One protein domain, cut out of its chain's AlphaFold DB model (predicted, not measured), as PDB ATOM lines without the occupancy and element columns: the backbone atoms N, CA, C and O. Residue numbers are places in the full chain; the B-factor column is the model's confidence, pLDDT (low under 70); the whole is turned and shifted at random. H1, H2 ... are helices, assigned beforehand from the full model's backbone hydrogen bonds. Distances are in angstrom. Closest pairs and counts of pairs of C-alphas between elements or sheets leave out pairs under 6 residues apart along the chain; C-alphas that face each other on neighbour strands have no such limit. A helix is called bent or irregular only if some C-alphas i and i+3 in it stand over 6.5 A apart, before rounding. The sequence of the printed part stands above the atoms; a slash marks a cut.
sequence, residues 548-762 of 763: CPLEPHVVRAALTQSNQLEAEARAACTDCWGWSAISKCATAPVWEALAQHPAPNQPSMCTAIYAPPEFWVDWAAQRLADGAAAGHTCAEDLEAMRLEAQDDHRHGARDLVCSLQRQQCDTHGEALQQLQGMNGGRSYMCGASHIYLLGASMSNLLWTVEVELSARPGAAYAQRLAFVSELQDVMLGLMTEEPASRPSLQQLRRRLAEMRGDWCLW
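This is residues 548 to 762 of the 763 residues of an uncharacterized protein of Chlamydomonas reinhardtii (UniProt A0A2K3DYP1). Three groups of helices make a loose T: the hairpin of H1 and H2 forms one end of the crossbar, a cluster of H3, H4, H5 and H6 forms the other, and the hairpin of H7 and H8 is the stem, with H9 running near H8. The turn of the stem, residues 711 to 716, sticks out. The printed part has 215 residues with nine named helices, H1 to H9 in chain order, and no named strand, so the class is all helix. It is loose, with a radius of gyration of the C-alphas of 21.3 A, and spans 68 by 57 by 31 A.

Begin with H1, residues 552 to 572, and H2, residues 578 to 595, a helical hairpin: they touch at Glu 566 and Ser 583, the closest C-alphas at 5.1 A, with a shallow tilt of 21 degrees, opposite ways. Next look at H3, residues 613 to 630, which touches three helices. With residues 620 to 628 alone it touches H4, residues 634 to 647, closest at C-alphas 627 and 637, 6.2 A, at a steep tilt of 49 degrees. With residues 613 to 620 alone it touches H5, residues 651 to 662, closest at C-alphas 613 and 652, 4.2 A. It touches H6, residues 668 to 677, closest at C-alphas 621 and 672, 6.0 A. H4 and H5 form a hairpin, closest at C-alphas 645 and 654, 5.2 A. H7, residues 689 to 710, and H8, residues 715 to 732, form another, closest at C-alphas 695 and 731, 4.3 A. H9, residues 745 to 761, is close to H8 but not clearly touching, closest at C-alphas 723 and 759, 7.6 A, at a shallow tilt of 12 degrees, opposite ways. H2 and H7 are only just apart, at 8.5 A. The helix packing is mostly aligned, but only just: 4 of 6 touching pairs are at a shallow tilt. Every O i to N i+4 pair is within hydrogen-bond range in H1 and H4 to H9; in H2 it is 12 of 14, in H3 11 of 14.

Find C-alpha 552 at (-63.735, 6.337, 10.552); from there H1 runs 30.2 A. H2 is 26.0 A long and irregular, C-alphas 586 and 589 being 7.1 A apart, with a kink of 38 degrees near residue 589. H3, 25.0 A, is irregular too, C-alphas 615 and 618 being 7.7 A apart, with a kink of 32 degrees near residue 620. H4, H5 and H6 measure 20.1, 16.3 and 14.3 A. H7 starts at C-alpha 689, (-46.801, 6.973, 0.116), and runs 31.4 A; H8 runs 25.8 A. H9, 23.1 A, ends at C-alpha 761, (-23.073, 22.936, 15.273).

The C-alphas of Thr 574 and Gly 631 are the two farthest apart, 68.6 A. The printed part has no cut. The links H2 to H3, H6 to H7 and H8 to H9 are long. The mean pLDDT of the printed part is 89.7; residues 576 to 577, 713, 715 to 716 and 761 to 762 are under 70.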
ATOM      1  N   CYS A 548     -57.286  11.771   0.647       90.75
ATOM      2  CA  CYS A 548     -58.301  10.772   0.938       90.75
ATOM      3  C   CYS A 548     -58.259  10.401   2.431       90.75
ATOM      4  O   CYS A 548     -57.286   9.790   2.890       90.75
ATOM      5  N   PRO A 549     -59.277  10.780   3.224       91.88
ATOM      6  CA  PRO A 549     -59.423  10.293   4.589       91.88
ATOM      7  C   PRO A 549     -59.735   8.791   4.611       91.88
ATOM      8  O   PRO A 549     -60.577   8.303   3.858       91.88
ATOM      9  N   LEU A 550     -59.085   8.059   5.512       92.38
ATOM     10  CA  LEU A 550     -59.421   6.676   5.820       92.38
ATOM     11  C   LEU A 550     -60.779   6.591   6.521       92.38
ATOM     12  O   LEU A 550     -61.223   7.510   7.216       92.38
ATOM     13  N   GLU A 551     -61.402   5.424   6.397       91.31
ATOM     14  CA  GLU A 551     -62.691   5.139   7.010       91.31
ATOM     15  C   GLU A 551     -62.682   5.363   8.539       91.31
ATOM     16  O   GLU A 551     -61.775   4.890   9.238       91.31
ATOM     17  N   PRO A 552     -63.722   5.993   9.127       90.62
ATOM     18  CA  PRO A 552     -63.735   6.337  10.552       90.62
ATOM     19  C   PRO A 552     -63.568   5.149  11.505       90.62
ATOM     20  O   PRO A 552     -63.171   5.326  12.656       90.62
ATOM     21  N   HIS A 553     -63.933   3.932  11.094       93.00
ATOM     22  CA  HIS A 553     -63.761   2.739  11.928       93.00
ATOM     23  C   HIS A 553     -62.297   2.271  11.990       93.00
ATOM     24  O   HIS A 553     -61.866   1.845  13.060       93.00
ATOM     25  N   VAL A 554     -61.527   2.431  10.907       94.25
ATOM     26  CA  VAL A 554     -60.091   2.106  10.847       94.25
ATOM     27  C   VAL A 554     -59.312   3.019  11.792       94.25
ATOM     28  O   VAL A 554     -58.587   2.553  12.670       94.25
ATOM     29  N   VAL A 555     -59.540   4.331  11.687       94.62
ATOM     30  CA  VAL A 555     -58.841   5.327  12.513       94.62
ATOM     31  C   VAL A 555     -59.212   5.186  13.994       94.62
ATOM     32  O   VAL A 555     -58.344   5.240  14.863       94.62
ATOM     33  N   ARG A 556     -60.490   4.926  14.311       94.44
ATOM     34  CA  ARG A 556     -60.926   4.670  15.697       94.44
ATOM     35  C   ARG A 556     -60.290   3.418  16.299       94.44
ATOM     36  O   ARG A 556     -59.983   3.431  17.493       94.44
ATOM     37  N   ALA A 557     -60.097   2.359  15.513       95.44
ATOM     38  CA  ALA A 557     -59.431   1.146  15.982       95.44
ATOM     39  C   ALA A 557     -57.968   1.433  16.357       95.44
ATOM     40  O   ALA A 557     -57.560   1.115  17.475       95.44
ATOM     41  N   ALA A 558     -57.229   2.131  15.488       95.38
ATOM     42  CA  ALA A 558     -55.851   2.545  15.759       95.38
ATOM     43  C   ALA A 558     -55.751   3.441  17.008       95.38
ATOM     44  O   ALA A 558     -54.930   3.190  17.888       95.38
ATOM     45  N   LEU A 559     -56.640   4.431  17.151       94.06
ATOM     46  CA  LEU A 559     -56.686   5.292  18.340       94.06
ATOM     47  C   LEU A 559     -56.956   4.501  19.624       94.06
ATOM     48  O   LEU A 559     -56.304   4.727  20.640       94.06
ATOM     49  N   THR A 560     -57.903   3.563  19.584       95.56
ATOM     50  CA  THR A 560     -58.253   2.734  20.746       95.56
ATOM     51  C   THR A 560     -57.070   1.869  21.173       95.56
ATOM     52  O   THR A 560     -56.730   1.836  22.355       95.56
ATOM     53  N   GLN A 561     -56.407   1.224  20.210       96.06
ATOM     54  CA  GLN A 561     -55.232   0.398  20.465       96.06
ATOM     55  C   GLN A 561     -54.055   1.230  20.988       96.06
ATOM     56  O   GLN A 561     -53.416   0.836  21.962       96.06
ATOM     57  N   SER A 562     -53.795   2.401  20.395       94.38
ATOM     58  CA  SER A 562     -52.758   3.317  20.878       94.38
ATOM     59  C   SER A 562     -53.032   3.735  22.321       94.38
ATOM     60  O   SER A 562     -52.165   3.577  23.171       94.38
ATOM     61  N   ASN A 563     -54.252   4.183  22.635       93.56
ATOM     62  CA  ASN A 563     -54.624   4.605  23.989       93.56
ATOM     63  C   ASN A 563     -54.473   3.477  25.019       93.56
ATOM     64  O   ASN A 563     -54.056   3.728  26.151       93.56
ATOM     65  N   GLN A 564     -54.792   2.237  24.639       94.88
ATOM     66  CA  GLN A 564     -54.579   1.076  25.499       94.88
ATOM     67  C   GLN A 564     -53.085   0.865  25.788       94.88
ATOM     68  O   GLN A 564     -52.699   0.758  26.952       94.88
ATOM     69  N   LEU A 565     -52.239   0.872  24.756       93.31
ATOM     70  CA  LEU A 565     -50.788   0.702  24.902       93.31
ATOM     71  C   LEU A 565     -50.146   1.850  25.692       93.31
ATOM     72  O   LEU A 565     -49.234   1.623  26.487       93.31
ATOM     73  N   GLU A 566     -50.632   3.082  25.531       91.12
ATOM     74  CA  GLU A 566     -50.199   4.223  26.342       91.12
ATOM     75  C   GLU A 566     -50.575   4.052  27.816       91.12
ATOM     76  O   GLU A 566     -49.755   4.328  28.695       91.12
ATOM     77  N   ALA A 567     -51.789   3.572  28.104       90.19
ATOM     78  CA  ALA A 567     -52.229   3.297  29.467       90.19
ATOM     79  C   ALA A 567     -51.407   2.171  30.117       90.19
ATOM     80  O   ALA A 567     -51.008   2.299  31.276       90.19
ATOM     81  N   GLU A 568     -51.094   1.110  29.369       89.88
ATOM     82  CA  GLU A 568     -50.231   0.009  29.814       89.88
ATOM     83  C   GLU A 568     -48.794   0.486  30.076       89.88
ATOM     84  O   GLU A 568     -48.241   0.223  31.145       89.88
ATOM     85  N   ALA A 569     -48.212   1.269  29.161       87.62
ATOM     86  CA  ALA A 569     -46.890   1.876  29.338       87.62
ATOM     87  C   ALA A 569     -46.842   2.799  30.566       87.62
ATOM     88  O   ALA A 569     -45.871   2.783  31.327       87.62
ATOM     89  N   ARG A 570     -47.905   3.582  30.788       86.44
ATOM     90  CA  ARG A 570     -48.043   4.455  31.959       86.44
ATOM     91  C   ARG A 570     -48.185   3.663  33.257       86.44
ATOM     92  O   ARG A 570     -47.630   4.080  34.265       86.44
ATOM     93  N   ALA A 571     -48.900   2.540  33.246       86.25
ATOM     94  CA  ALA A 571     -49.031   1.670  34.412       86.25
ATOM     95  C   ALA A 571     -47.722   0.930  34.743       86.25
ATOM     96  O   ALA A 571     -47.430   0.690  35.914       86.25
ATOM     97  N   ALA A 572     -46.925   0.587  33.726       82.94
ATOM     98  CA  ALA A 572     -45.657  -0.124  33.881       82.94
ATOM     99  C   ALA A 572     -44.481   0.776  34.310       82.94
ATOM    100  O   ALA A 572     -43.466   0.269  34.790       82.94
ATOM    101  N   CYS A 573     -44.589   2.098  34.140       81.81
ATOM    102  CA  CYS A 573     -43.519   3.039  34.452       81.81
ATOM    103  C   CYS A 573     -43.789   3.792  35.762       81.81
ATOM    104  O   CYS A 573     -44.781   4.504  35.895       81.81
ATOM    105  N   THR A 574     -42.874   3.678  36.726       74.94
ATOM    106  CA  THR A 574     -42.924   4.431  37.992       74.94
ATOM    107  C   THR A 574     -42.284   5.821  37.896       74.94
ATOM    108  O   THR A 574     -42.428   6.618  38.821       74.94
ATOM    109  N   ASP A 575     -41.603   6.128  36.785       77.19
ATOM    110  CA  ASP A 575     -40.939   7.407  36.515       77.19
ATOM    111  C   ASP A 575     -41.736   8.244  35.497       77.19
ATOM    112  O   ASP A 575     -42.068   7.796  34.395       77.19
ATOM    113  N   CYS A 576     -42.021   9.497  35.852       64.62
ATOM    114  CA  CYS A 576     -42.760  10.439  35.016       64.62
ATOM    115  C   CYS A 576     -41.980  10.930  33.780       64.62
ATOM    116  O   CYS A 576     -42.595  11.528  32.895       64.62
ATOM    117  N   TRP A 577     -40.679  10.648  33.669       66.62
ATOM    118  CA  TRP A 577     -39.871  10.984  32.488       66.62
ATOM    119  C   TRP A 577     -39.673   9.789  31.545       66.62
ATOM    120  O   TRP A 577     -39.666   9.958  30.324       66.62
ATOM    121  N   GLY A 578     -39.587   8.571  32.089       72.12
ATOM    122  CA  GLY A 578     -39.436   7.339  31.308       72.12
ATOM    123  C   GLY A 578     -40.678   6.953  30.500       72.12
ATOM    124  O   GLY A 578     -40.549   6.407  29.401       72.12
ATOM    125  N   TRP A 579     -41.883   7.274  30.991       79.81
ATOM    126  CA  TRP A 579     -43.122   6.810  30.352       79.81
ATOM    127  C   TRP A 579     -43.301   7.340  28.922       79.81
ATOM    128  O   TRP A 579     -43.790   6.597  28.081       79.81
ATOM    129  N   SER A 580     -42.891   8.578  28.612       79.94
ATOM    130  CA  SER A 580     -43.101   9.162  27.274       79.94
ATOM    131  C   SER A 580     -42.295   8.429  26.200       79.94
ATOM    132  O   SER A 580     -42.803   8.162  25.112       79.94
ATOM    133  N   ALA A 581     -41.050   8.056  26.507       82.19
ATOM    134  CA  ALA A 581     -40.222   7.273  25.596       82.19
ATOM    135  C   ALA A 581     -40.780   5.851  25.418       82.19
ATOM    136  O   ALA A 581     -40.889   5.373  24.292       82.19
ATOM    137  N   ILE A 582     -41.199   5.207  26.514       83.88
ATOM    138  CA  ILE A 582     -41.787   3.859  26.486       83.88
ATOM    139  C   ILE A 582     -43.105   3.855  25.698       83.88
ATOM    140  O   ILE A 582     -43.300   2.997  24.845       83.88
ATOM    141  N   SER A 583     -43.978   4.836  25.930       86.12
ATOM    142  CA  SER A 583     -45.253   5.012  25.224       86.12
ATOM    143  C   SER A 583     -45.050   5.212  23.719       86.12
ATOM    144  O   SER A 583     -45.725   4.562  22.921       86.12
ATOM    145  N   LYS A 584     -44.080   6.041  23.308       85.38
ATOM    146  CA  LYS A 584     -43.740   6.212  21.886       85.38
ATOM    147  C   LYS A 584     -43.292   4.896  21.249       85.38
ATOM    148  O   LYS A 584     -43.760   4.568  20.167       85.38
ATOM    149  N   CYS A 585     -42.434   4.130  21.925       85.56
ATOM    150  CA  CYS A 585     -41.997   2.825  21.428       85.56
ATOM    151  C   CYS A 585     -43.146   1.807  21.371       85.56
ATOM    152  O   CYS A 585     -43.244   1.060  20.405       85.56
ATOM    153  N   ALA A 586     -44.023   1.786  22.377       88.19
ATOM    154  CA  ALA A 586     -45.147   0.855  22.441       88.19
ATOM    155  C   ALA A 586     -46.199   1.135  21.358       88.19
ATOM    156  O   ALA A 586     -46.756   0.202  20.792       88.19
ATOM    157  N   THR A 587     -46.459   2.408  21.051       91.69
ATOM    158  CA  THR A 587     -47.485   2.817  20.077       91.69
ATOM    159  C   THR A 587     -46.986   2.865  18.635       91.69
ATOM    160  O   THR A 587     -47.811   2.842  17.723       91.69
ATOM    161  N   ALA A 588     -45.670   2.902  18.398       88.75
ATOM    162  CA  ALA A 588     -45.097   2.978  17.052       88.75
ATOM    163  C   ALA A 588     -45.653   1.916  16.075       88.75
ATOM    164  O   ALA A 588     -46.094   2.320  14.998       88.75
ATOM    165  N   PRO A 589     -45.780   0.621  16.442       91.25
ATOM    166  CA  PRO A 589     -46.324  -0.391  15.534       91.25
ATOM    167  C   PRO A 589     -47.778  -0.135  15.109       91.25
ATOM    168  O   PRO A 589     -48.171  -0.510  14.009       91.25
ATOM    169  N   VAL A 590     -48.588   0.516  15.957       94.19
ATOM    170  CA  VAL A 590     -49.984   0.864  15.628       94.19
ATOM    171  C   VAL A 590     -50.023   1.909  14.520       94.19
ATOM    172  O   VAL A 590     -50.794   1.790  13.569       94.19
ATOM    173  N   TRP A 591     -49.174   2.929  14.631       91.62
ATOM    174  CA  TRP A 591     -49.100   4.008  13.652       91.62
ATOM    175  C   TRP A 591     -48.430   3.563  12.354       91.62
ATOM    176  O   TRP A 591     -48.868   3.969  11.281       91.62
ATOM    177  N   GLU A 592     -47.433   2.680  12.432       89.12
ATOM    178  CA  GLU A 592     -46.833   2.035  11.259       89.12
ATOM    179  C   GLU A 592     -47.857   1.166  10.519       89.12
ATOM    180  O   GLU A 592     -47.978   1.276   9.300       89.12
ATOM    181  N   ALA A 593     -48.665   0.379  11.237       91.12
ATOM    182  CA  ALA A 593     -49.741  -0.403  10.631       91.12
ATOM    183  C   ALA A 593     -50.809   0.489   9.972       91.12
ATOM    184  O   ALA A 593     -51.243   0.203   8.857       91.12
ATOM    185  N   LEU A 594     -51.203   1.592  10.622       92.69
ATOM    186  CA  LEU A 594     -52.141   2.556  10.038       92.69
ATOM    187  C   LEU A 594     -51.573   3.204   8.766       92.69
ATOM    188  O   LEU A 594     -52.301   3.367   7.791       92.69
ATOM    189  N   ALA A 595     -50.279   3.535   8.749       90.75
ATOM    190  CA  ALA A 595     -49.619   4.129   7.589       90.75
ATOM    191  C   ALA A 595     -49.565   3.185   6.375       90.75
ATOM    192  O   ALA A 595     -49.507   3.664   5.246       90.75
ATOM    193  N   GLN A 596     -49.617   1.869   6.584       89.56
ATOM    194  CA  GLN A 596     -49.694   0.878   5.504       89.56
ATOM    195  C   GLN A 596     -51.131   0.595   5.047       89.56
ATOM    196  O   GLN A 596     -51.333  -0.117   4.066       89.56
ATOM    197  N   HIS A 597     -52.144   1.145   5.724       90.38
ATOM    198  CA  HIS A 597     -53.527   0.951   5.312       90.38
ATOM    199  C   HIS A 597     -53.792   1.705   3.996       90.38
ATOM    200  O   HIS A 597     -53.600   2.927   3.952       90.38
ATOM    201  N   PRO A 598     -54.252   1.026   2.929       89.31
ATOM    202  CA  PRO A 598     -54.555   1.691   1.671       89.31
ATOM    203  C   PRO A 598     -55.741   2.643   1.842       89.31
ATOM    204  O   PRO A 598     -56.673   2.372   2.610       89.31
ATOM    205  N   ALA A 599     -55.704   3.754   1.114       89.25
ATOM    206  CA  ALA A 599     -56.837   4.649   0.960       89.25
ATOM    207  C   ALA A 599     -58.034   3.885   0.365       89.25
ATOM    208  O   ALA A 599     -57.842   2.967  -0.436       89.25
ATOM    209  N   PRO A 600     -59.278   4.238   0.738       86.38
ATOM    210  CA  PRO A 600     -60.466   3.555   0.224       86.38
ATOM    211  C   PRO A 600     -60.660   3.753  -1.286       86.38
ATOM    212  O   PRO A 600     -61.231   2.884  -1.946       86.38
ATOM    213  N   ASN A 601     -60.164   4.872  -1.822       84.31
ATOM    214  CA  ASN A 601     -60.262   5.246  -3.227       84.31
ATOM    215  C   ASN A 601     -58.893   5.688  -3.756       84.31
ATOM    216  O   ASN A 601     -58.059   6.195  -2.999       84.31
ATOM    217  N   GLN A 602     -58.692   5.558  -5.068       83.25
ATOM    218  CA  GLN A 602     -57.579   6.208  -5.755       83.25
ATOM    219  C   GLN A 602     -57.686   7.732  -5.560       83.25
ATOM    220  O   GLN A 602     -58.797   8.272  -5.620       83.25
ATOM    221  N   PRO A 603     -56.574   8.444  -5.307       81.56
ATOM    222  CA  PRO A 603     -56.629   9.890  -5.158       81.56
ATOM    223  C   PRO A 603     -57.110  10.543  -6.455       81.56
ATOM    224  O   PRO A 603     -56.705  10.156  -7.550       81.56
ATOM    225  N   SER A 604     -57.966  11.558  -6.317       76.50
ATOM    226  CA  SER A 604     -58.552  12.270  -7.462       76.50
ATOM    227  C   SER A 604     -57.516  13.050  -8.283       76.50
ATOM    228  O   SER A 604     -57.769  13.428  -9.426       76.50
ATOM    229  N   MET A 605     -56.349  13.293  -7.683       82.94
ATOM    230  CA  MET A 605     -55.223  13.994  -8.270       82.94
ATOM    231  C   MET A 605     -53.918  13.443  -7.695       82.94
ATOM    232  O   MET A 605     -53.815  13.201  -6.492       82.94
ATOM    233  N   CYS A 606     -52.923  13.284  -8.565       88.38
ATOM    234  CA  CYS A 606     -51.535  13.041  -8.206       88.38
ATOM    235  C   CYS A 606     -50.642  13.580  -9.330       88.38
ATOM    236  O   CYS A 606     -50.893  13.329 -10.510       88.38
ATOM    237  N   THR A 607     -49.603  14.329  -8.978       91.12
ATOM    238  CA  THR A 607     -48.623  14.842  -9.934       91.12
ATOM    239  C   THR A 607     -47.733  13.696 -10.408       91.12
ATOM    240  O   THR A 607     -46.919  13.180  -9.644       91.12
ATOM    241  N   ALA A 608     -47.870  13.313 -11.680       90.81
ATOM    242  CA  ALA A 608     -47.289  12.089 -12.237       90.81
ATOM    243  C   ALA A 608     -45.774  11.928 -12.000       90.81
ATOM    244  O   ALA A 608     -45.327  10.826 -11.683       90.81
ATOM    245  N   ILE A 609     -44.997  13.016 -12.083       90.56
ATOM    246  CA  ILE A 609     -43.539  12.991 -11.862       90.56
ATOM    247  C   ILE A 609     -43.148  12.617 -10.420       90.56
ATOM    248  O   ILE A 609     -42.056  12.102 -10.188       90.56
ATOM    249  N   TYR A 610     -44.037  12.833  -9.446       93.12
ATOM    250  CA  TYR A 610     -43.807  12.505  -8.033       93.12
ATOM    251  C   TYR A 610     -44.549  11.245  -7.583       93.12
ATOM    252  O   TYR A 610     -44.284  10.743  -6.491       93.12
ATOM    253  N   ALA A 611     -45.481  10.747  -8.398       93.06
ATOM    254  CA  ALA A 611     -46.360   9.645  -8.044       93.06
ATOM    255  C   ALA A 611     -45.560   8.372  -7.711       93.06
ATOM    256  O   ALA A 611     -44.693   7.976  -8.499       93.06
ATOM    257  N   PRO A 612     -45.849   7.708  -6.578       93.56
ATOM    258  CA  PRO A 612     -45.102   6.535  -6.148       93.56
ATOM    259  C   PRO A 612     -45.449   5.295  -6.993       93.56
ATOM    260  O   PRO A 612     -46.503   5.272  -7.631       93.56
ATOM    261  N   PRO A 613     -44.615   4.239  -6.995       93.44
ATOM    262  CA  PRO A 613     -44.840   3.030  -7.795       93.44
ATOM    263  C   PRO A 613     -46.224   2.401  -7.621       93.44
ATOM    264  O   PRO A 613     -46.865   2.048  -8.608       93.44
ATOM    265  N   GLU A 614     -46.743   2.343  -6.392       91.38
ATOM    266  CA  GLU A 614     -48.062   1.775  -6.103       91.38
ATOM    267  C   GLU A 614     -49.227   2.536  -6.758       91.38
ATOM    268  O   GLU A 614     -50.293   1.961  -6.947       91.38
ATOM    269  N   PHE A 615     -49.045   3.802  -7.153       92.06
ATOM    270  CA  PHE A 615     -50.060   4.563  -7.890       92.06
ATOM    271  C   PHE A 615     -50.243   4.044  -9.328       92.06
ATOM    272  O   PHE A 615     -51.296   4.234  -9.934       92.06
ATOM    273  N   TRP A 616     -49.246   3.345  -9.875       92.75
ATOM    274  CA  TRP A 616     -49.206   2.904 -11.271       92.75
ATOM    275  C   TRP A 616     -49.587   1.432 -11.470       92.75
ATOM    276  O   TRP A 616     -49.489   0.923 -12.587       92.75
ATOM    277  N   VAL A 617     -50.040   0.751 -10.415       91.88
ATOM    278  CA  VAL A 617     -50.393  -0.677 -10.443       91.88
ATOM    279  C   VAL A 617     -51.493  -0.975 -11.463       91.88
ATOM    280  O   VAL A 617     -51.309  -1.871 -12.285       91.88
ATOM    281  N   ASP A 618     -52.586  -0.208 -11.479       91.75
ATOM    282  CA  ASP A 618     -53.698  -0.436 -12.412       91.75
ATOM    283  C   ASP A 618     -53.286  -0.150 -13.862       91.75
ATOM    284  O   ASP A 618     -53.654  -0.893 -14.771       91.75
ATOM    285  N   TRP A 619     -52.461   0.882 -14.084       93.44
ATOM    286  CA  TRP A 619     -51.888   1.174 -15.402       93.44
ATOM    287  C   TRP A 619     -51.029   0.006 -15.900       93.44
ATOM    288  O   TRP A 619     -51.259  -0.493 -17.001       93.44
ATOM    289  N   ALA A 620     -50.093  -0.479 -15.082       94.19
ATOM    290  CA  ALA A 620     -49.223  -1.591 -15.451       94.19
ATOM    291  C   ALA A 620     -50.023  -2.886 -15.672       94.19
ATOM    292  O   ALA A 620     -49.795  -3.600 -16.649       94.19
ATOM    293  N   ALA A 621     -51.002  -3.171 -14.807       93.31
ATOM    294  CA  ALA A 621     -51.860  -4.344 -14.924       93.31
ATOM    295  C   ALA A 621     -52.687  -4.320 -16.216       93.31
ATOM    296  O   ALA A 621     -52.758  -5.330 -16.918       93.31
ATOM    297  N   GLN A 622     -53.261  -3.164 -16.564       93.75
ATOM    298  CA  GLN A 622     -54.017  -2.994 -17.802       93.75
ATOM    299  C   GLN A 622     -53.129  -3.224 -19.030       93.75
ATOM    300  O   GLN A 622     -53.503  -3.976 -19.924       93.75
ATOM    301  N   ARG A 623     -51.922  -2.649 -19.054       94.62
ATOM    302  CA  ARG A 623     -50.989  -2.815 -20.180       94.62
ATOM    303  C   ARG A 623     -50.508  -4.247 -20.356       94.62
ATOM    304  O   ARG A 623     -50.446  -4.722 -21.486       94.62
ATOM    305  N   LEU A 624     -50.235  -4.952 -19.261       94.44
ATOM    306  CA  LEU A 624     -49.907  -6.377 -19.308       94.44
ATOM    307  C   LEU A 624     -51.092  -7.213 -19.817       94.44
ATOM    308  O   LEU A 624     -50.891  -8.147 -20.589       94.44
ATOM    309  N   ALA A 625     -52.325  -6.886 -19.419       92.44
ATOM    310  CA  ALA A 625     -53.517  -7.577 -19.907       92.44
ATOM    311  C   ALA A 625     -53.761  -7.331 -21.408       92.44
ATOM    312  O   ALA A 625     -54.050  -8.276 -22.146       92.44
ATOM    313  N   ASP A 626     -53.597  -6.088 -21.866       94.12
ATOM    314  CA  ASP A 626     -53.756  -5.705 -23.272       94.12
ATOM    315  C   ASP A 626     -52.680  -6.346 -24.158       94.12
ATOM    316  O   ASP A 626     -52.991  -6.896 -25.216       94.12
ATOM    317  N   GLY A 627     -51.423  -6.341 -23.707       93.69
ATOM    318  CA  GLY A 627     -50.310  -6.980 -24.408       93.69
ATOM    319  C   GLY A 627     -50.466  -8.500 -24.508       93.69
ATOM    320  O   GLY A 627     -50.298  -9.077 -25.587       93.69
ATOM    321  N   ALA A 628     -50.929  -9.151 -23.433       92.75
ATOM    322  CA  ALA A 628     -51.282 -10.570 -23.458       92.75
ATOM    323  C   ALA A 628     -52.415 -10.869 -24.458       92.75
ATOM    324  O   ALA A 628     -52.351 -11.860 -25.188       92.75
ATOM    325  N   ALA A 629     -53.434 -10.005 -24.533       93.88
ATOM    326  CA  ALA A 629     -54.519 -10.132 -25.508       93.88
ATOM    327  C   ALA A 629     -54.048  -9.904 -26.958       93.88
ATOM    328  O   ALA A 629     -54.592 -10.514 -27.881       93.88
ATOM    329  N   ALA A 630     -53.027  -9.067 -27.158       94.31
ATOM    330  CA  ALA A 630     -52.389  -8.817 -28.450       94.31
ATOM    331  C   ALA A 630     -51.375  -9.905 -28.865       94.31
ATOM    332  O   ALA A 630     -50.941  -9.930 -30.018       94.31
ATOM    333  N   GLY A 631     -51.023 -10.829 -27.964       93.69
ATOM    334  CA  GLY A 631     -50.066 -11.907 -28.220       93.69
ATOM    335  C   GLY A 631     -48.597 -11.479 -28.148       93.69
ATOM    336  O   GLY A 631     -47.744 -12.180 -28.694       93.69
ATOM    337  N   HIS A 632     -48.300 -10.349 -27.501       95.25
ATOM    338  CA  HIS A 632     -46.930  -9.935 -27.197       95.25
ATOM    339  C   HIS A 632     -46.316 -10.830 -26.117       95.25
ATOM    340  O   HIS A 632     -47.020 -11.550 -25.405       95.25
ATOM    341  N   THR A 633     -44.995 -10.796 -25.977       94.75
ATOM    342  CA  THR A 633     -44.305 -11.399 -24.831       94.75
ATOM    343  C   THR A 633     -44.271 -10.435 -23.641       94.75
ATOM    344  O   THR A 633     -44.234  -9.219 -23.809       94.75
ATOM    345  N   CYS A 634     -44.219 -10.975 -22.418       94.00
ATOM    346  CA  CYS A 634     -44.131 -10.164 -21.194       94.00
ATOM    347  C   CYS A 634     -42.914  -9.218 -21.221       94.00
ATOM    348  O   CYS A 634     -43.010  -8.058 -20.832       94.00
ATOM    349  N   ALA A 635     -41.778  -9.693 -21.741       93.88
ATOM    350  CA  ALA A 635     -40.558  -8.896 -21.857       93.88
ATOM    351  C   ALA A 635     -40.708  -7.699 -22.813       93.88
ATOM    352  O   ALA A 635     -40.202  -6.620 -22.505       93.88
ATOM    353  N   GLU A 636     -41.405  -7.873 -23.943       94.06
ATOM    354  CA  GLU A 636     -41.689  -6.784 -24.890       94.06
ATOM    355  C   GLU A 636     -42.571  -5.710 -24.250       94.06
ATOM    356  O   GLU A 636     -42.241  -4.527 -24.327       94.06
ATOM    357  N   ASP A 637     -43.646  -6.112 -23.563       95.88
ATOM    358  CA  ASP A 637     -44.552  -5.160 -22.913       95.88
ATOM    359  C   ASP A 637     -43.875  -4.434 -21.743       95.88
ATOM    360  O   ASP A 637     -44.034  -3.221 -21.599       95.88
ATOM    361  N   LEU A 638     -43.077  -5.135 -20.925       95.81
ATOM    362  CA  LEU A 638     -42.306  -4.512 -19.843       95.81
ATOM    363  C   LEU A 638     -41.314  -3.476 -20.385       95.81
ATOM    364  O   LEU A 638     -41.204  -2.388 -19.825       95.81
ATOM    365  N   GLU A 639     -40.610  -3.765 -21.479       95.44
ATOM    366  CA  GLU A 639     -39.686  -2.792 -22.066       95.44
ATOM    367  C   GLU A 639     -40.418  -1.598 -22.696       95.44
ATOM    368  O   GLU A 639     -40.018  -0.452 -22.481       95.44
ATOM    369  N   ALA A 640     -41.530  -1.833 -23.400       95.69
ATOM    370  CA  ALA A 640     -42.352  -0.763 -23.962       95.69
ATOM    371  C   ALA A 640     -42.915   0.162 -22.870       95.69
ATOM    372  O   ALA A 640     -42.828   1.384 -22.986       95.69
ATOM    373  N   MET A 641     -43.427  -0.406 -21.774       96.88
ATOM    374  CA  MET A 641     -43.895   0.362 -20.618       96.88
ATOM    375  C   MET A 641     -42.771   1.158 -19.952       96.88
ATOM    376  O   MET A 641     -42.997   2.289 -19.528       96.88
ATOM    377  N   ARG A 642     -41.561   0.591 -19.849       96.44
ATOM    378  CA  ARG A 642     -40.399   1.282 -19.271       96.44
ATOM    379  C   ARG A 642     -40.035   2.525 -20.085       96.44
ATOM    380  O   ARG A 642     -39.755   3.564 -19.491       96.44
ATOM    381  N   LEU A 643     -40.032   2.401 -21.414       96.06
ATOM    382  CA  LEU A 643     -39.755   3.504 -22.335       96.06
ATOM    383  C   LEU A 643     -40.855   4.567 -22.275       96.06
ATOM    384  O   LEU A 643     -40.536   5.733 -22.080       96.06
ATOM    385  N   GLU A 644     -42.131   4.174 -22.309       95.50
ATOM    386  CA  GLU A 644     -43.240   5.126 -22.148       95.50
ATOM    387  C   GLU A 644     -43.155   5.880 -20.820       95.50
ATOM    388  O   GLU A 644     -43.270   7.101 -20.784       95.50
ATOM    389  N   ALA A 645     -42.931   5.173 -19.711       94.69
ATOM    390  CA  ALA A 645     -42.813   5.810 -18.405       94.69
ATOM    391  C   ALA A 645     -41.620   6.774 -18.330       94.69
ATOM    392  O   ALA A 645     -41.672   7.755 -17.590       94.69
ATOM    393  N   GLN A 646     -40.542   6.498 -19.066       92.25
ATOM    394  CA  GLN A 646     -39.385   7.377 -19.158       92.25
ATOM    395  C   GLN A 646     -39.697   8.636 -19.977       92.25
ATOM    396  O   GLN A 646     -39.399   9.731 -19.502       92.25
ATOM    397  N   ASP A 647     -40.317   8.477 -21.146       91.69
ATOM    398  CA  ASP A 647     -40.679   9.576 -22.048       91.69
ATOM    399  C   ASP A 647     -41.742  10.498 -21.426       91.69
ATOM    400  O   ASP A 647     -41.657  11.717 -21.546       91.69
ATOM    401  N   ASP A 648     -42.690   9.931 -20.676       88.94
ATOM    402  CA  ASP A 648     -43.740  10.676 -19.969       88.94
ATOM    403  C   ASP A 648     -43.296  11.191 -18.582       88.94
ATOM    404  O   ASP A 648     -44.121  11.671 -17.799       88.94
ATOM    405  N   HIS A 649     -42.012  11.047 -18.228       87.94
ATOM    406  CA  HIS A 649     -41.446  11.442 -16.929       87.94
ATOM    407  C   HIS A 649     -42.179  10.849 -15.700       87.94
ATOM    408  O   HIS A 649     -42.231  11.450 -14.626       87.94
ATOM    409  N   ARG A 650     -42.730   9.636 -15.821       92.62
ATOM    410  CA  ARG A 650     -43.429   8.893 -14.755       92.62
ATOM    411  C   ARG A 650     -42.445   8.028 -13.969       92.62
ATOM    412  O   ARG A 650     -42.416   6.804 -14.108       92.62
ATOM    413  N   HIS A 651     -41.623   8.654 -13.130       89.56
ATOM    414  CA  HIS A 651     -40.536   7.962 -12.427       89.56
ATOM    415  C   HIS A 651     -41.002   6.753 -11.601       89.56
ATOM    416  O   HIS A 651     -40.443   5.670 -11.761       89.56
ATOM    417  N   GLY A 652     -42.078   6.883 -10.814       92.19
ATOM    418  CA  GLY A 652     -42.619   5.755 -10.047       92.19
ATOM    419  C   GLY A 652     -43.118   4.599 -10.923       92.19
ATOM    420  O   GLY A 652     -42.934   3.439 -10.564       92.19
ATOM    421  N   ALA A 653     -43.683   4.887 -12.100       94.44
ATOM    422  CA  ALA A 653     -44.097   3.859 -13.057       94.44
ATOM    423  C   ALA A 653     -42.886   3.121 -13.639       94.44
ATOM    424  O   ALA A 653     -42.881   1.895 -13.735       94.44
ATOM    425  N   ARG A 654     -41.828   3.865 -13.983       94.44
ATOM    426  CA  ARG A 654     -40.569   3.285 -14.458       94.44
ATOM    427  C   ARG A 654     -39.963   2.374 -13.393       94.44
ATOM    428  O   ARG A 654     -39.551   1.264 -13.721       94.44
ATOM    429  N   ASP A 655     -39.924   2.821 -12.140       91.44
ATOM    430  CA  ASP A 655     -39.371   2.049 -11.026       91.44
ATOM    431  C   ASP A 655     -40.196   0.770 -10.775       91.44
ATOM    432  O   ASP A 655     -39.623  -0.313 -10.659       91.44
ATOM    433  N   LEU A 656     -41.533   0.852 -10.831       92.88
ATOM    434  CA  LEU A 656     -42.423  -0.318 -10.783       92.88
ATOM    435  C   LEU A 656     -42.059  -1.356 -11.859       92.88
ATOM    436  O   LEU A 656     -41.861  -2.533 -11.556       92.88
ATOM    437  N   VAL A 657     -41.928  -0.918 -13.114       93.88
ATOM    438  CA  VAL A 657     -41.604  -1.798 -14.249       93.88
ATOM    439  C   VAL A 657     -40.198  -2.392 -14.112       93.88
ATOM    440  O   VAL A 657     -40.013  -3.595 -14.307       93.88
ATOM    441  N   CYS A 658     -39.212  -1.588 -13.703       91.88
ATOM    442  CA  CYS A 658     -37.857  -2.070 -13.428       91.88
ATOM    443  C   CYS A 658     -37.845  -3.120 -12.308       91.88
ATOM    444  O   CYS A 658     -37.039  -4.053 -12.343       91.88
ATOM    445  N   SER A 659     -38.722  -2.986 -11.311       89.94
ATOM    446  CA  SER A 659     -38.895  -3.976 -10.248       89.94
ATOM    447  C   SER A 659     -39.376  -5.317 -10.802       89.94
ATOM    448  O   SER A 659     -38.735  -6.343 -10.566       89.94
ATOM    449  N   LEU A 660     -40.428  -5.303 -11.627       90.62
ATOM    450  CA  LEU A 660     -40.966  -6.506 -12.275       90.62
ATOM    451  C   LEU A 660     -39.917  -7.203 -13.156       90.62
ATOM    452  O   LEU A 660     -39.772  -8.426 -13.097       90.62
ATOM    453  N   GLN A 661     -39.127  -6.431 -13.911       90.44
ATOM    454  CA  GLN A 661     -38.020  -6.957 -14.719       90.44
ATOM    455  C   GLN A 661     -36.930  -7.609 -13.850       90.44
ATOM    456  O   GLN A 661     -36.429  -8.685 -14.178       90.44
ATOM    457  N   ARG A 662     -36.567  -6.996 -12.712       89.62
ATOM    458  CA  ARG A 662     -35.558  -7.546 -11.784       89.62
ATOM    459  C   ARG A 662     -36.005  -8.837 -11.109       89.62
ATOM    460  O   ARG A 662     -35.153  -9.664 -10.789       89.62
ATOM    461  N   GLN A 663     -37.307  -9.008 -10.902       85.12
ATOM    462  CA  GLN A 663     -37.887 -10.230 -10.344       85.12
ATOM    463  C   GLN A 663     -37.973 -11.384 -11.356       85.12
ATOM    464  O   GLN A 663     -38.363 -12.478 -10.965       85.12
ATOM    465  N   GLN A 664     -37.557 -11.168 -12.614       82.19
ATOM    466  CA  GLN A 664     -37.548 -12.183 -13.676       82.19
ATOM    467  C   GLN A 664     -38.939 -12.786 -13.928       82.19
ATOM    468  O   GLN A 664     -39.093 -13.999 -14.004       82.19
ATOM    469  N   CYS A 665     -39.964 -11.935 -14.039       82.94
ATOM    470  CA  CYS A 665     -41.297 -12.384 -14.444       82.94
ATOM    471  C   CYS A 665     -41.266 -12.812 -15.923       82.94
ATOM    472  O   CYS A 665     -41.253 -11.958 -16.812       82.94
ATOM    473  N   ASP A 666     -41.269 -14.120 -16.187       84.38
ATOM    474  CA  ASP A 666     -41.186 -14.689 -17.540       84.38
ATOM    475  C   ASP A 666     -42.544 -14.636 -18.263       84.38
ATOM    476  O   ASP A 666     -42.616 -14.655 -19.496       84.38
ATOM    477  N   THR A 667     -43.640 -14.544 -17.504       92.00
ATOM    478  CA  THR A 667     -45.011 -14.520 -18.031       92.00
ATOM    479  C   THR A 667     -45.816 -13.317 -17.537       92.00
ATOM    480  O   THR A 667     -45.603 -12.813 -16.432       92.00
ATOM    481  N   HIS A 668     -46.822 -12.890 -18.316       93.56
ATOM    482  CA  HIS A 668     -47.778 -11.861 -17.874       93.56
ATOM    483  C   HIS A 668     -48.508 -12.267 -16.594       93.56
ATOM    484  O   HIS A 668     -48.793 -11.417 -15.759       93.56
ATOM    485  N   GLY A 669     -48.796 -13.562 -16.422       91.94
ATOM    486  CA  GLY A 669     -49.455 -14.084 -15.225       91.94
ATOM    487  C   GLY A 669     -48.632 -13.862 -13.955       91.94
ATOM    488  O   GLY A 669     -49.183 -13.425 -12.949       91.94
ATOM    489  N   GLU A 670     -47.319 -14.098 -14.012       92.75
ATOM    490  CA  GLU A 670     -46.407 -13.829 -12.893       92.75
ATOM    491  C   GLU A 670     -46.314 -12.332 -12.598       92.75
ATOM    492  O   GLU A 670     -46.452 -11.932 -11.444       92.75
ATOM    493  N   ALA A 671     -46.164 -11.495 -13.630       92.31
ATOM    494  CA  ALA A 671     -46.115 -10.043 -13.458       92.31
ATOM    495  C   ALA A 671     -47.415  -9.495 -12.836       92.31
ATOM    496  O   ALA A 671     -47.372  -8.709 -11.889       92.31
ATOM    497  N   LEU A 672     -48.579  -9.963 -13.299       91.81
ATOM    498  CA  LEU A 672     -49.880  -9.613 -12.721       91.81
ATOM    499  C   LEU A 672     -50.020 -10.104 -11.276       91.81
ATOM    500  O   LEU A 672     -50.580  -9.390 -10.445       91.81
ATOM    501  N   GLN A 673     -49.503 -11.289 -10.946       90.44
ATOM    502  CA  GLN A 673     -49.512 -11.797  -9.575       90.44
ATOM    503  C   GLN A 673     -48.630 -10.951  -8.644       90.44
ATOM    504  O   GLN A 673     -49.015 -10.707  -7.500       90.44
ATOM    505  N   GLN A 674     -47.485 -10.458  -9.126       88.44
ATOM    506  CA  GLN A 674     -46.646  -9.529  -8.362       88.44
ATOM    507  C   GLN A 674     -47.356  -8.197  -8.119       88.44
ATOM    508  O   GLN A 674     -47.397  -7.715  -6.987       88.44
ATOM    509  N   LEU A 675     -48.002  -7.644  -9.149       89.62
ATOM    510  CA  LEU A 675     -48.827  -6.443  -9.007       89.62
ATOM    511  C   LEU A 675     -49.975  -6.653  -8.007       89.62
ATOM    512  O   LEU A 675     -50.225  -5.781  -7.185       89.62
ATOM    513  N   GLN A 676     -50.616  -7.829  -7.996       85.44
ATOM    514  CA  GLN A 676     -51.628  -8.185  -6.990       85.44
ATOM    515  C   GLN A 676     -51.075  -8.222  -5.558       85.44
ATOM    516  O   GLN A 676     -51.812  -7.940  -4.612       85.44
ATOM    517  N   GLY A 677     -49.791  -8.546  -5.386       81.38
ATOM    518  CA  GLY A 677     -49.105  -8.473  -4.095       81.38
ATOM    519  C   GLY A 677     -48.930  -7.039  -3.582       81.38
ATOM    520  O   GLY A 677     -48.903  -6.823  -2.370       81.38
ATOM    521  N   MET A 678     -48.881  -6.051  -4.478       78.62
ATOM    522  CA  MET A 678     -48.742  -4.635  -4.140       78.62
ATOM    523  C   MET A 678     -50.120  -3.996  -3.923       78.62
ATOM    524  O   MET A 678     -50.917  -3.870  -4.848       78.62
ATOM    525  N   ASN A 679     -50.433  -3.615  -2.680       72.69
ATOM    526  CA  ASN A 679     -51.714  -2.993  -2.296       72.69
ATOM    527  C   ASN A 679     -52.971  -3.759  -2.764       72.69
ATOM    528  O   ASN A 679     -54.029  -3.170  -2.987       72.69
ATOM    529  N   GLY A 680     -52.872  -5.086  -2.897       74.62
ATOM    530  CA  GLY A 680     -53.972  -5.924  -3.375       74.62
ATOM    531  C   GLY A 680     -54.289  -5.744  -4.864       74.62
ATOM    532  O   GLY A 680     -55.421  -6.023  -5.264       74.62
ATOM    533  N   GLY A 681     -53.334  -5.255  -5.664       72.94
ATOM    534  CA  GLY A 681     -53.491  -5.043  -7.102       72.94
ATOM    535  C   GLY A 681     -54.310  -3.812  -7.459       72.94
ATOM    536  O   GLY A 681     -55.042  -3.861  -8.439       72.94
ATOM    537  N   ARG A 682     -54.255  -2.758  -6.637       76.94
ATOM    538  CA  ARG A 682     -54.997  -1.509  -6.855       76.94
ATOM    539  C   ARG A 682     -54.060  -0.317  -6.794       76.94
ATOM    540  O   ARG A 682     -53.162  -0.301  -5.951       76.94
ATOM    541  N   SER A 683     -54.348   0.722  -7.575       80.62
ATOM    542  CA  SER A 683     -53.619   2.003  -7.561       80.62
ATOM    543  C   SER A 683     -53.892   2.877  -6.326       80.62
ATOM    544  O   SER A 683     -54.001   4.103  -6.402       80.62
ATOM    545  N   TYR A 684     -54.057   2.261  -5.157       85.06
ATOM    546  CA  TYR A 684     -54.376   2.965  -3.921       85.06
ATOM    547  C   TYR A 684     -53.090   3.354  -3.202       85.06
ATOM    548  O   TYR A 684     -52.205   2.528  -2.992       85.06
ATOM    549  N   MET A 685     -53.004   4.617  -2.794       90.56
ATOM    550  CA  MET A 685     -51.914   5.117  -1.956       90.56
ATOM    551  C   MET A 685     -52.197   4.837  -0.478       90.56
ATOM    552  O   MET A 685     -53.332   4.568  -0.088       90.56
ATOM    553  N   CYS A 686     -51.174   4.929   0.364       90.56
ATOM    554  CA  CYS A 686     -51.277   4.798   1.817       90.56
ATOM    555  C   CYS A 686     -50.467   5.903   2.519       90.56
ATOM    556  O   CYS A 686     -49.858   6.758   1.877       90.56
ATOM    557  N   GLY A 687     -50.446   5.920   3.852       90.62
ATOM    558  CA  GLY A 687     -49.614   6.866   4.609       90.62
ATOM    559  C   GLY A 687     -48.114   6.736   4.301       90.62
ATOM    560  O   GLY A 687     -47.401   7.735   4.255       90.62
ATOM    561  N   ALA A 688     -47.626   5.529   3.996       91.19
ATOM    562  CA  ALA A 688     -46.241   5.321   3.568       91.19
ATOM    563  C   ALA A 688     -45.940   5.905   2.171       91.19
ATOM    564  O   ALA A 688     -44.776   6.132   1.832       91.19
ATOM    565  N   SER A 689     -46.960   6.219   1.367       93.69
ATOM    566  CA  SER A 689     -46.801   6.973   0.116       93.69
ATOM    567  C   SER A 689     -46.299   8.398   0.348       93.69
ATOM    568  O   SER A 689     -45.592   8.932  -0.503       93.69
ATOM    569  N   HIS A 690     -46.559   9.003   1.515       94.69
ATOM    570  CA  HIS A 690     -46.064  10.355   1.824       94.69
ATOM    571  C   HIS A 690     -44.540  10.430   1.867       94.69
ATOM    572  O   HIS A 690     -43.970  11.445   1.476       94.69
ATOM    573  N   ILE A 691     -43.885   9.358   2.323       95.00
ATOM    574  CA  ILE A 691     -42.422   9.266   2.391       95.00
ATOM    575  C   ILE A 691     -41.821   9.355   0.987       95.00
ATOM    576  O   ILE A 691     -40.904  10.144   0.762       95.00
ATOM    577  N   TYR A 692     -42.389   8.610   0.034       95.62
ATOM    578  CA  TYR A 692     -41.957   8.653  -1.360       95.62
ATOM    579  C   TYR A 692     -42.195  10.036  -1.970       95.62
ATOM    580  O   TYR A 692     -41.280  10.608  -2.549       95.62
ATOM    581  N   LEU A 693     -43.394  10.605  -1.797       95.75
ATOM    582  CA  LEU A 693     -43.745  11.929  -2.329       95.75
ATOM    583  C   LEU A 693     -42.823  13.038  -1.793       95.75
ATOM    584  O   LEU A 693     -42.423  13.937  -2.537       95.75
ATOM    585  N   LEU A 694     -42.462  12.973  -0.506       96.75
ATOM    586  CA  LEU A 694     -41.482  13.881   0.089       96.75
ATOM    587  C   LEU A 694     -40.117  13.726  -0.579       96.75
ATOM    588  O   LEU A 694     -39.557  14.733  -1.006       96.75
ATOM    589  N   GLY A 695     -39.621  12.492  -0.704       96.62
ATOM    590  CA  GLY A 695     -38.364  12.199  -1.388       96.62
ATOM    591  C   GLY A 695     -38.359  12.719  -2.823       96.62
ATOM    592  O   GLY A 695     -37.520  13.539  -3.173       96.62
ATOM    593  N   ALA A 696     -39.356  12.341  -3.622       95.81
ATOM    594  CA  ALA A 696     -39.450  12.696  -5.035       95.81
ATOM    595  C   ALA A 696     -39.531  14.215  -5.261       95.81
ATOM    596  O   ALA A 696     -38.798  14.770  -6.086       95.81
ATOM    597  N   SER A 697     -40.392  14.910  -4.510       96.25
ATOM    598  CA  SER A 697     -40.569  16.357  -4.672       96.25
ATOM    599  C   SER A 697     -39.368  17.162  -4.161       96.25
ATOM    600  O   SER A 697     -38.960  18.125  -4.816       96.25
ATOM    601  N   MET A 698     -38.743  16.748  -3.051       97.44
ATOM    602  CA  MET A 698     -37.503  17.360  -2.566       97.44
ATOM    603  C   MET A 698     -36.328  17.076  -3.498       97.44
ATOM    604  O   MET A 698     -35.571  17.995  -3.791       97.44
ATOM    605  N   SER A 699     -36.182  15.853  -4.011       95.75
ATOM    606  CA  SER A 699     -35.088  15.504  -4.917       95.75
ATOM    607  C   SER A 699     -35.128  16.300  -6.219       95.75
ATOM    608  O   SER A 699     -34.089  16.731  -6.715       95.75
ATOM    609  N   ASN A 700     -36.325  16.567  -6.746       94.25
ATOM    610  CA  ASN A 700     -36.499  17.441  -7.906       94.25
ATOM    611  C   ASN A 700     -36.086  18.900  -7.615       94.25
ATOM    612  O   ASN A 700     -35.422  19.542  -8.433       94.25
ATOM    613  N   LEU A 701     -36.432  19.424  -6.432       96.25
ATOM    614  CA  LEU A 701     -35.978  20.744  -5.982       96.25
ATOM    615  C   LEU A 701     -34.449  20.790  -5.831       96.25
ATOM    616  O   LEU A 701     -33.815  21.717  -6.331       96.25
ATOM    617  N   LEU A 702     -33.863  19.810  -5.146       96.62
ATOM    618  CA  LEU A 702     -32.434  19.772  -4.838       96.62
ATOM    619  C   LEU A 702     -31.581  19.662  -6.098       96.62
ATOM    620  O   LEU A 702     -30.571  20.351  -6.180       96.62
ATOM    621  N   TRP A 703     -32.032  18.921  -7.112       93.50
ATOM    622  CA  TRP A 703     -31.401  18.934  -8.433       93.50
ATOM    623  C   TRP A 703     -31.345  20.345  -9.034       93.50
ATOM    624  O   TRP A 703     -30.303  20.804  -9.498       93.50
ATOM    625  N   THR A 704     -32.458  21.081  -8.979       93.69
ATOM    626  CA  THR A 704     -32.521  22.459  -9.501       93.69
ATOM    627  C   THR A 704     -31.564  23.385  -8.738       93.69
ATOM    628  O   THR A 704     -30.904  24.240  -9.328       93.69
ATOM    629  N   VAL A 705     -31.456  23.200  -7.420       94.44
ATOM    630  CA  VAL A 705     -30.508  23.935  -6.569       94.44
ATOM    631  C   VAL A 705     -29.063  23.564  -6.901       94.44
ATOM    632  O   VAL A 705     -28.217  24.452  -6.973       94.44
ATOM    633  N   GLU A 706     -28.769  22.285  -7.123       93.50
ATOM    634  CA  GLU A 706     -27.439  21.794  -7.489       93.50
ATOM    635  C   GLU A 706     -26.948  22.437  -8.792       93.50
ATOM    636  O   GLU A 706     -25.825  22.942  -8.838       93.50
ATOM    637  N   VAL A 707     -27.807  22.497  -9.815       92.06
ATOM    638  CA  VAL A 707     -27.515  23.165 -11.095       92.06
ATOM    639  C   VAL A 707     -27.197  24.649 -10.880       92.06
ATOM    640  O   VAL A 707     -26.175  25.140 -11.367       92.06
ATOM    641  N   GLU A 708     -28.022  25.359 -10.107       91.69
ATOM    642  CA  GLU A 708     -27.839  26.791  -9.835       91.69
ATOM    643  C   GLU A 708     -26.561  27.079  -9.031       91.69
ATOM    644  O   GLU A 708     -25.828  28.024  -9.324       91.69
ATOM    645  N   LEU A 709     -26.264  26.265  -8.015       89.94
ATOM    646  CA  LEU A 709     -25.050  26.407  -7.211       89.94
ATOM    647  C   LEU A 709     -23.795  26.058  -8.018       89.94
ATOM    648  O   LEU A 709     -22.785  26.750  -7.892       89.94
ATOM    649  N   SER A 710     -23.861  25.039  -8.878       88.00
ATOM    650  CA  SER A 710     -22.742  24.611  -9.731       88.00
ATOM    651  C   SER A 710     -22.346  25.670 -10.761       88.00
ATOM    652  O   SER A 710     -21.175  25.771 -11.129       88.00
ATOM    653  N   ALA A 711     -23.293  26.505 -11.194       87.19
ATOM    654  CA  ALA A 711     -23.026  27.630 -12.088       87.19
ATOM    655  C   ALA A 711     -22.270  28.792 -11.407       87.19
ATOM    656  O   ALA A 711     -21.808  29.714 -12.088       87.19
ATOM    657  N   ARG A 712     -22.126  28.781 -10.071       81.69
ATOM    658  CA  ARG A 712     -21.541  29.881  -9.293       81.69
ATOM    659  C   ARG A 712     -20.156  29.510  -8.740       81.69
ATOM    660  O   ARG A 712     -20.029  28.574  -7.956       81.69
ATOM    661  N   PRO A 713     -19.092  30.265  -9.067       67.56
ATOM    662  CA  PRO A 713     -17.762  29.994  -8.527       67.56
ATOM    663  C   PRO A 713     -17.627  30.482  -7.072       67.56
ATOM    664  O   PRO A 713     -17.983  31.616  -6.752       67.56
ATOM    665  N   GLY A 714     -17.048  29.660  -6.187       72.44
ATOM    666  CA  GLY A 714     -16.635  30.083  -4.841       72.44
ATOM    667  C   GLY A 714     -16.671  28.976  -3.781       72.44
ATOM    668  O   GLY A 714     -17.462  28.044  -3.866       72.44
ATOM    669  N   ALA A 715     -15.827  29.097  -2.750       67.00
ATOM    670  CA  ALA A 715     -15.717  28.097  -1.679       67.00
ATOM    671  C   ALA A 715     -17.008  27.934  -0.850       67.00
ATOM    672  O   ALA A 715     -17.360  26.813  -0.500       67.00
ATOM    673  N   ALA A 716     -17.746  29.024  -0.602       68.62
ATOM    674  CA  ALA A 716     -19.036  28.975   0.100       68.62
ATOM    675  C   ALA A 716     -20.086  28.154  -0.675       68.62
ATOM    676  O   ALA A 716     -20.837  27.372  -0.099       68.62
ATOM    677  N   TYR A 717     -20.092  28.256  -2.007       78.25
ATOM    678  CA  TYR A 717     -20.994  27.468  -2.848       78.25
ATOM    679  C   TYR A 717     -20.608  25.986  -2.880       78.25
ATOM    680  O   TYR A 717     -21.494  25.139  -2.904       78.25
ATOM    681  N   ALA A 718     -19.315  25.657  -2.785       82.88
ATOM    682  CA  ALA A 718     -18.858  24.270  -2.695       82.88
ATOM    683  C   ALA A 718     -19.319  23.577  -1.398       82.88
ATOM    684  O   ALA A 718     -19.730  22.418  -1.440       82.88
ATOM    685  N   GLN A 719     -19.300  24.277  -0.258       86.00
ATOM    686  CA  GLN A 719     -19.795  23.723   1.009       86.00
ATOM    687  C   GLN A 719     -21.312  23.495   0.966       86.00
ATOM    688  O   GLN A 719     -21.790  22.439   1.377       86.00
ATOM    689  N   ARG A 720     -22.065  24.433   0.382       88.44
ATOM    690  CA  ARG A 720     -23.511  24.266   0.171       88.44
ATOM    691  C   ARG A 720     -23.846  23.132  -0.779       88.44
ATOM    692  O   ARG A 720     -24.807  22.418  -0.533       88.44
ATOM    693  N   LEU A 721     -23.056  22.951  -1.835       90.56
ATOM    694  CA  LEU A 721     -23.218  21.837  -2.762       90.56
ATOM    695  C   LEU A 721     -23.042  20.493  -2.042       90.56
ATOM    696  O   LEU A 721     -23.829  19.580  -2.258       90.56
ATOM    697  N   ALA A 722     -22.065  20.392  -1.134       91.56
ATOM    698  CA  ALA A 722     -21.869  19.196  -0.318       91.56
ATOM    699  C   ALA A 722     -23.060  18.926   0.622       91.56
ATOM    700  O   ALA A 722     -23.519  17.789   0.702       91.56
ATOM    701  N   PHE A 723     -23.614  19.962   1.263       93.88
ATOM    702  CA  PHE A 723     -24.844  19.835   2.056       93.88
ATOM    703  C   PHE A 723     -26.041  19.386   1.201       93.88
ATOM    704  O   PHE A 723     -26.765  18.468   1.584       93.88
ATOM    705  N   VAL A 724     -26.242  20.009   0.033       94.81
ATOM    706  CA  VAL A 724     -27.318  19.664  -0.911       94.81
ATOM    707  C   VAL A 724     -27.179  18.220  -1.386       94.81
ATOM    708  O   VAL A 724     -28.175  17.505  -1.404       94.81
ATOM    709  N   SER A 725     -25.961  17.768  -1.689       95.06
ATOM    710  CA  SER A 725     -25.682  16.381  -2.072       95.06
ATOM    711  C   SER A 725     -26.015  15.395  -0.949       95.06
ATOM    712  O   SER A 725     -26.644  14.376  -1.210       95.06
ATOM    713  N   GLU A 726     -25.644  15.684   0.302       96.62
ATOM    714  CA  GLU A 726     -25.987  14.798   1.421       96.62
ATOM    715  C   GLU A 726     -27.503  14.762   1.672       96.62
ATOM    716  O   GLU A 726     -28.074  13.700   1.928       96.62
ATOM    717  N   LEU A 727     -28.182  15.910   1.565       97.25
ATOM    718  CA  LEU A 727     -29.637  15.966   1.680       97.25
ATOM    719  C   LEU A 727     -30.313  15.211   0.528       97.25
ATOM    720  O   LEU A 727     -31.296  14.512   0.762       97.25
ATOM    721  N   GLN A 728     -29.770  15.303  -0.687       96.94
ATOM    722  CA  GLN A 728     -30.236  14.562  -1.855       96.94
ATOM    723  C   GLN A 728     -30.158  13.053  -1.617       96.94
ATOM    724  O   GLN A 728     -31.144  12.358  -1.858       96.94
ATOM    725  N   ASP A 729     -29.048  12.551  -1.074       96.25
ATOM    726  CA  ASP A 729     -28.898  11.133  -0.727       96.25
ATOM    727  C   ASP A 729     -29.953  10.681   0.295       96.25
ATOM    728  O   ASP A 729     -30.526   9.593   0.172       96.25
ATOM    729  N   VAL A 730     -30.264  11.528   1.285       96.69
ATOM    730  CA  VAL A 730     -31.339  11.255   2.249       96.69
ATOM    731  C   VAL A 730     -32.700  11.182   1.556       96.69
ATOM    732  O   VAL A 730     -33.453  10.251   1.836       96.69
ATOM    733  N   MET A 731     -33.014  12.120   0.655       96.94
ATOM    734  CA  MET A 731     -34.300  12.163  -0.058       96.94
ATOM    735  C   MET A 731     -34.474  10.987  -1.023       96.94
ATOM    736  O   MET A 731     -35.537  10.366  -1.037       96.94
ATOM    737  N   LEU A 732     -33.418  10.605  -1.746       93.44
ATOM    738  CA  LEU A 732     -33.414   9.414  -2.600       93.44
ATOM    739  C   LEU A 732     -33.635   8.132  -1.785       93.44
ATOM    740  O   LEU A 732     -34.347   7.230  -2.226       93.44
ATOM    741  N   GLY A 733     -33.097   8.065  -0.563       93.38
ATOM    742  CA  GLY A 733     -33.324   6.952   0.363       93.38
ATOM    743  C   GLY A 733     -34.783   6.774   0.811       93.38
ATOM    744  O   GLY A 733     -35.136   5.711   1.321       93.38
ATOM    745  N   LEU A 734     -35.643   7.781   0.613       95.06
ATOM    746  CA  LEU A 734     -37.077   7.703   0.913       95.06
ATOM    747  C   LEU A 734     -37.879   7.013  -0.199       95.06
ATOM    748  O   LEU A 734     -38.987   6.533   0.043       95.06
ATOM    749  N   MET A 735     -37.335   6.964  -1.415       92.62
ATOM    750  CA  MET A 735     -38.047   6.569  -2.631       92.62
ATOM    751  C   MET A 735     -37.963   5.061  -2.912       92.62
ATOM    752  O   MET A 735     -37.875   4.637  -4.063       92.62
ATOM    753  N   THR A 736     -37.972   4.222  -1.872       86.75
ATOM    754  CA  THR A 736     -37.993   2.766  -2.076       86.75
ATOM    755  C   THR A 736     -39.322   2.323  -2.697       86.75
ATOM    756  O   THR A 736     -40.384   2.893  -2.421       86.75
ATOM    757  N   GLU A 737     -39.248   1.314  -3.573       82.06
ATOM    758  CA  GLU A 737     -40.376   0.894  -4.413       82.06
ATOM    759  C   GLU A 737     -41.569   0.421  -3.584       82.06
ATOM    760  O   GLU A 737     -42.669   0.952  -3.716       82.06
ATOM    761  N   GLU A 738     -41.335  -0.532  -2.681       82.81
ATOM    762  CA  GLU A 738     -42.376  -1.079  -1.817       82.81
ATOM    763  C   GLU A 738     -42.684  -0.145  -0.634       82.81
ATOM    764  O   GLU A 738     -41.774   0.174   0.141       82.81
ATOM    765  N   PRO A 739     -43.961   0.212  -0.397       85.69
ATOM    766  CA  PRO A 739     -44.356   1.065   0.727       85.69
ATOM    767  C   PRO A 739     -43.919   0.549   2.105       85.69
ATOM    768  O   PRO A 739     -43.558   1.339   2.978       85.69
ATOM    769  N   ALA A 740     -43.915  -0.772   2.305       84.38
ATOM    770  CA  ALA A 740     -43.493  -1.408   3.557       84.38
ATOM    771  C   ALA A 740     -41.980  -1.307   3.815       84.38
ATOM    772  O   ALA A 740     -41.542  -1.386   4.961       84.38
ATOM    773  N   SER A 741     -41.193  -1.105   2.758       87.50
ATOM    774  CA  SER A 741     -39.732  -1.017   2.802       87.50
ATOM    775  C   SER A 741     -39.230   0.428   2.923       87.50
ATOM    776  O   SER A 741     -38.021   0.672   2.889       87.50
ATOM    777  N   ARG A 742     -40.131   1.412   3.023       90.62
ATOM    778  CA  ARG A 742     -39.774   2.827   3.193       90.62
ATOM    779  C   ARG A 742     -39.364   3.115   4.635       90.62
ATOM    780  O   ARG A 742     -39.943   2.542   5.560       90.62
ATOM    781  N   PRO A 743     -38.391   4.015   4.857       91.69
ATOM    782  CA  PRO A 743     -38.019   4.400   6.206       91.69
ATOM    783  C   PRO A 743     -39.187   5.096   6.914       91.69
ATOM    784  O   PRO A 743     -39.962   5.838   6.309       91.69
ATOM    785  N   SER A 744     -39.294   4.895   8.224       89.38
ATOM    786  CA  SER A 744     -40.319   5.559   9.025       89.38
ATOM    787  C   SER A 744     -40.020   7.052   9.193       89.38
ATOM    788  O   SER A 744     -38.862   7.483   9.203       89.38
ATOM    789  N   LEU A 745     -41.059   7.864   9.432       91.38
ATOM    790  CA  LEU A 745     -40.894   9.293   9.748       91.38
ATOM    791  C   LEU A 745     -39.953   9.503  10.950       91.38
ATOM    792  O   LEU A 745     -39.220  10.486  11.007       91.38
ATOM    793  N   GLN A 746     -39.916   8.568  11.908       88.69
ATOM    794  CA  GLN A 746     -38.984   8.622  13.039       88.69
ATOM    795  C   GLN A 746     -37.525   8.393  12.618       88.69
ATOM    796  O   GLN A 746     -36.625   9.042  13.158       88.69
ATOM    797  N   GLN A 747     -37.268   7.476  11.679       91.00
ATOM    798  CA  GLN A 747     -35.931   7.286  11.112       91.00
ATOM    799  C   GLN A 747     -35.477   8.544  10.364       91.00
ATOM    800  O   GLN A 747     -34.362   9.005  10.597       91.00
ATOM    801  N   LEU A 748     -36.363   9.161   9.575       94.62
ATOM    802  CA  LEU A 748     -36.066  10.417   8.885       94.62
ATOM    803  C   LEU A 748     -35.775  11.567   9.865       94.62
ATOM    804  O   LEU A 748     -34.749  12.227   9.732       94.62
ATOM    805  N   ARG A 749     -36.594  11.766  10.910       94.81
ATOM    806  CA  ARG A 749     -36.327  12.789  11.949       94.81
ATOM    807  C   ARG A 749     -34.950  12.628  12.586       94.81
ATOM    808  O   ARG A 749     -34.257  13.614  12.814       94.81
ATOM    809  N   ARG A 750     -34.555  11.386  12.879       93.94
ATOM    810  CA  ARG A 750     -33.236  11.085  13.446       93.94
ATOM    811  C   ARG A 750     -32.122  11.477  12.481       93.94
ATOM    812  O   ARG A 750     -31.194  12.156  12.899       93.94
ATOM    813  N   ARG A 751     -32.257  11.118  11.201       95.88
ATOM    814  CA  ARG A 751     -31.272  11.460  10.172       95.88
ATOM    815  C   ARG A 751     -31.133  12.974   9.987       95.88
ATOM    816  O   ARG A 751     -30.018  13.474   9.919       95.88
ATOM    817  N   LEU A 752     -32.244  13.712   9.989       96.12
ATOM    818  CA  LEU A 752     -32.225  15.180   9.932       96.12
ATOM    819  C   LEU A 752     -31.568  15.801  11.177       96.12
ATOM    820  O   LEU A 752     -30.855  16.795  11.067       96.12
ATOM    821  N   ALA A 753     -31.778  15.216  12.360       94.12
ATOM    822  CA  ALA A 753     -31.137  15.672  13.594       94.12
ATOM    823  C   ALA A 753     -29.619  15.411  13.604       94.12
ATOM    824  O   ALA A 753     -28.870  16.260  14.082       94.12
ATOM    825  N   GLU A 754     -29.170  14.277  13.057       94.69
ATOM    826  CA  GLU A 754     -27.745  13.979  12.841       94.69
ATOM    827  C   GLU A 754     -27.117  15.015  11.901       94.69
ATOM    828  O   GLU A 754     -26.172  15.693  12.300       94.69
ATOM    829  N   MET A 755     -27.726  15.244  10.730       94.75
ATOM    830  CA  MET A 755     -27.275  16.277   9.789       94.75
ATOM    831  C   MET A 755     -27.229  17.665  10.432       94.75
ATOM    832  O   MET A 755     -26.310  18.438  10.180       94.75
ATOM    833  N   ARG A 756     -28.192  18.004  11.298       93.19
ATOM    834  CA  ARG A 756     -28.170  19.280  12.028       93.19
ATOM    835  C   ARG A 756     -26.951  19.390  12.938       93.19
ATOM    836  O   ARG A 756     -26.377  20.471  13.048       93.19
ATOM    837  N   GLY A 757     -26.576  18.299  13.602       90.00
ATOM    838  CA  GLY A 757     -25.341  18.234  14.372       90.00
ATOM    839  C   GLY A 757     -24.146  18.568  13.490       90.00
ATOM    840  O   GLY A 757     -23.430  19.526  13.775       90.00
ATOM    841  N   ASP A 758     -24.001  17.837  12.391       89.94
ATOM    842  CA  ASP A 758     -22.836  17.915  11.510       89.94
ATOM    843  C   ASP A 758     -22.692  19.284  10.830       89.94
ATOM    844  O   ASP A 758     -21.610  19.869  10.830       89.94
ATOM    845  N   TRP A 759     -23.793  19.838  10.318       90.19
ATOM    846  CA  TRP A 759     -23.769  21.044   9.487       90.19
ATOM    847  C   TRP A 759     -23.993  22.348  10.256       90.19
ATOM    848  O   TRP A 759     -23.478  23.385   9.845       90.19
ATOM    849  N   CYS A 760     -24.751  22.335  11.358       85.00
ATOM    850  CA  CYS A 760     -25.123  23.573  12.058       85.00
ATOM    851  C   CYS A 760     -24.312  23.837  13.332       85.00
ATOM    852  O   CYS A 760     -24.228  24.988  13.755       85.00
ATOM    853  N   LEU A 761     -23.774  22.798  13.985       69.50
ATOM    854  CA  LEU A 761     -23.073  22.936  15.273       69.50
ATOM    855  C   LEU A 761     -21.548  22.813  15.156       69.50
ATOM    856  O   LEU A 761     -20.842  23.302  16.037       69.50
ATOM    857  N   TRP A 762     -21.051  22.183  14.089       56.62
ATOM    858  CA  TRP A 762     -19.621  21.919  13.879       56.62
ATOM    859  C   TRP A 762     -19.077  22.438  12.536       56.62
ATOM    860  O   TRP A 762     -17.895  22.224  12.256       56.62
TER     861      TRP A 762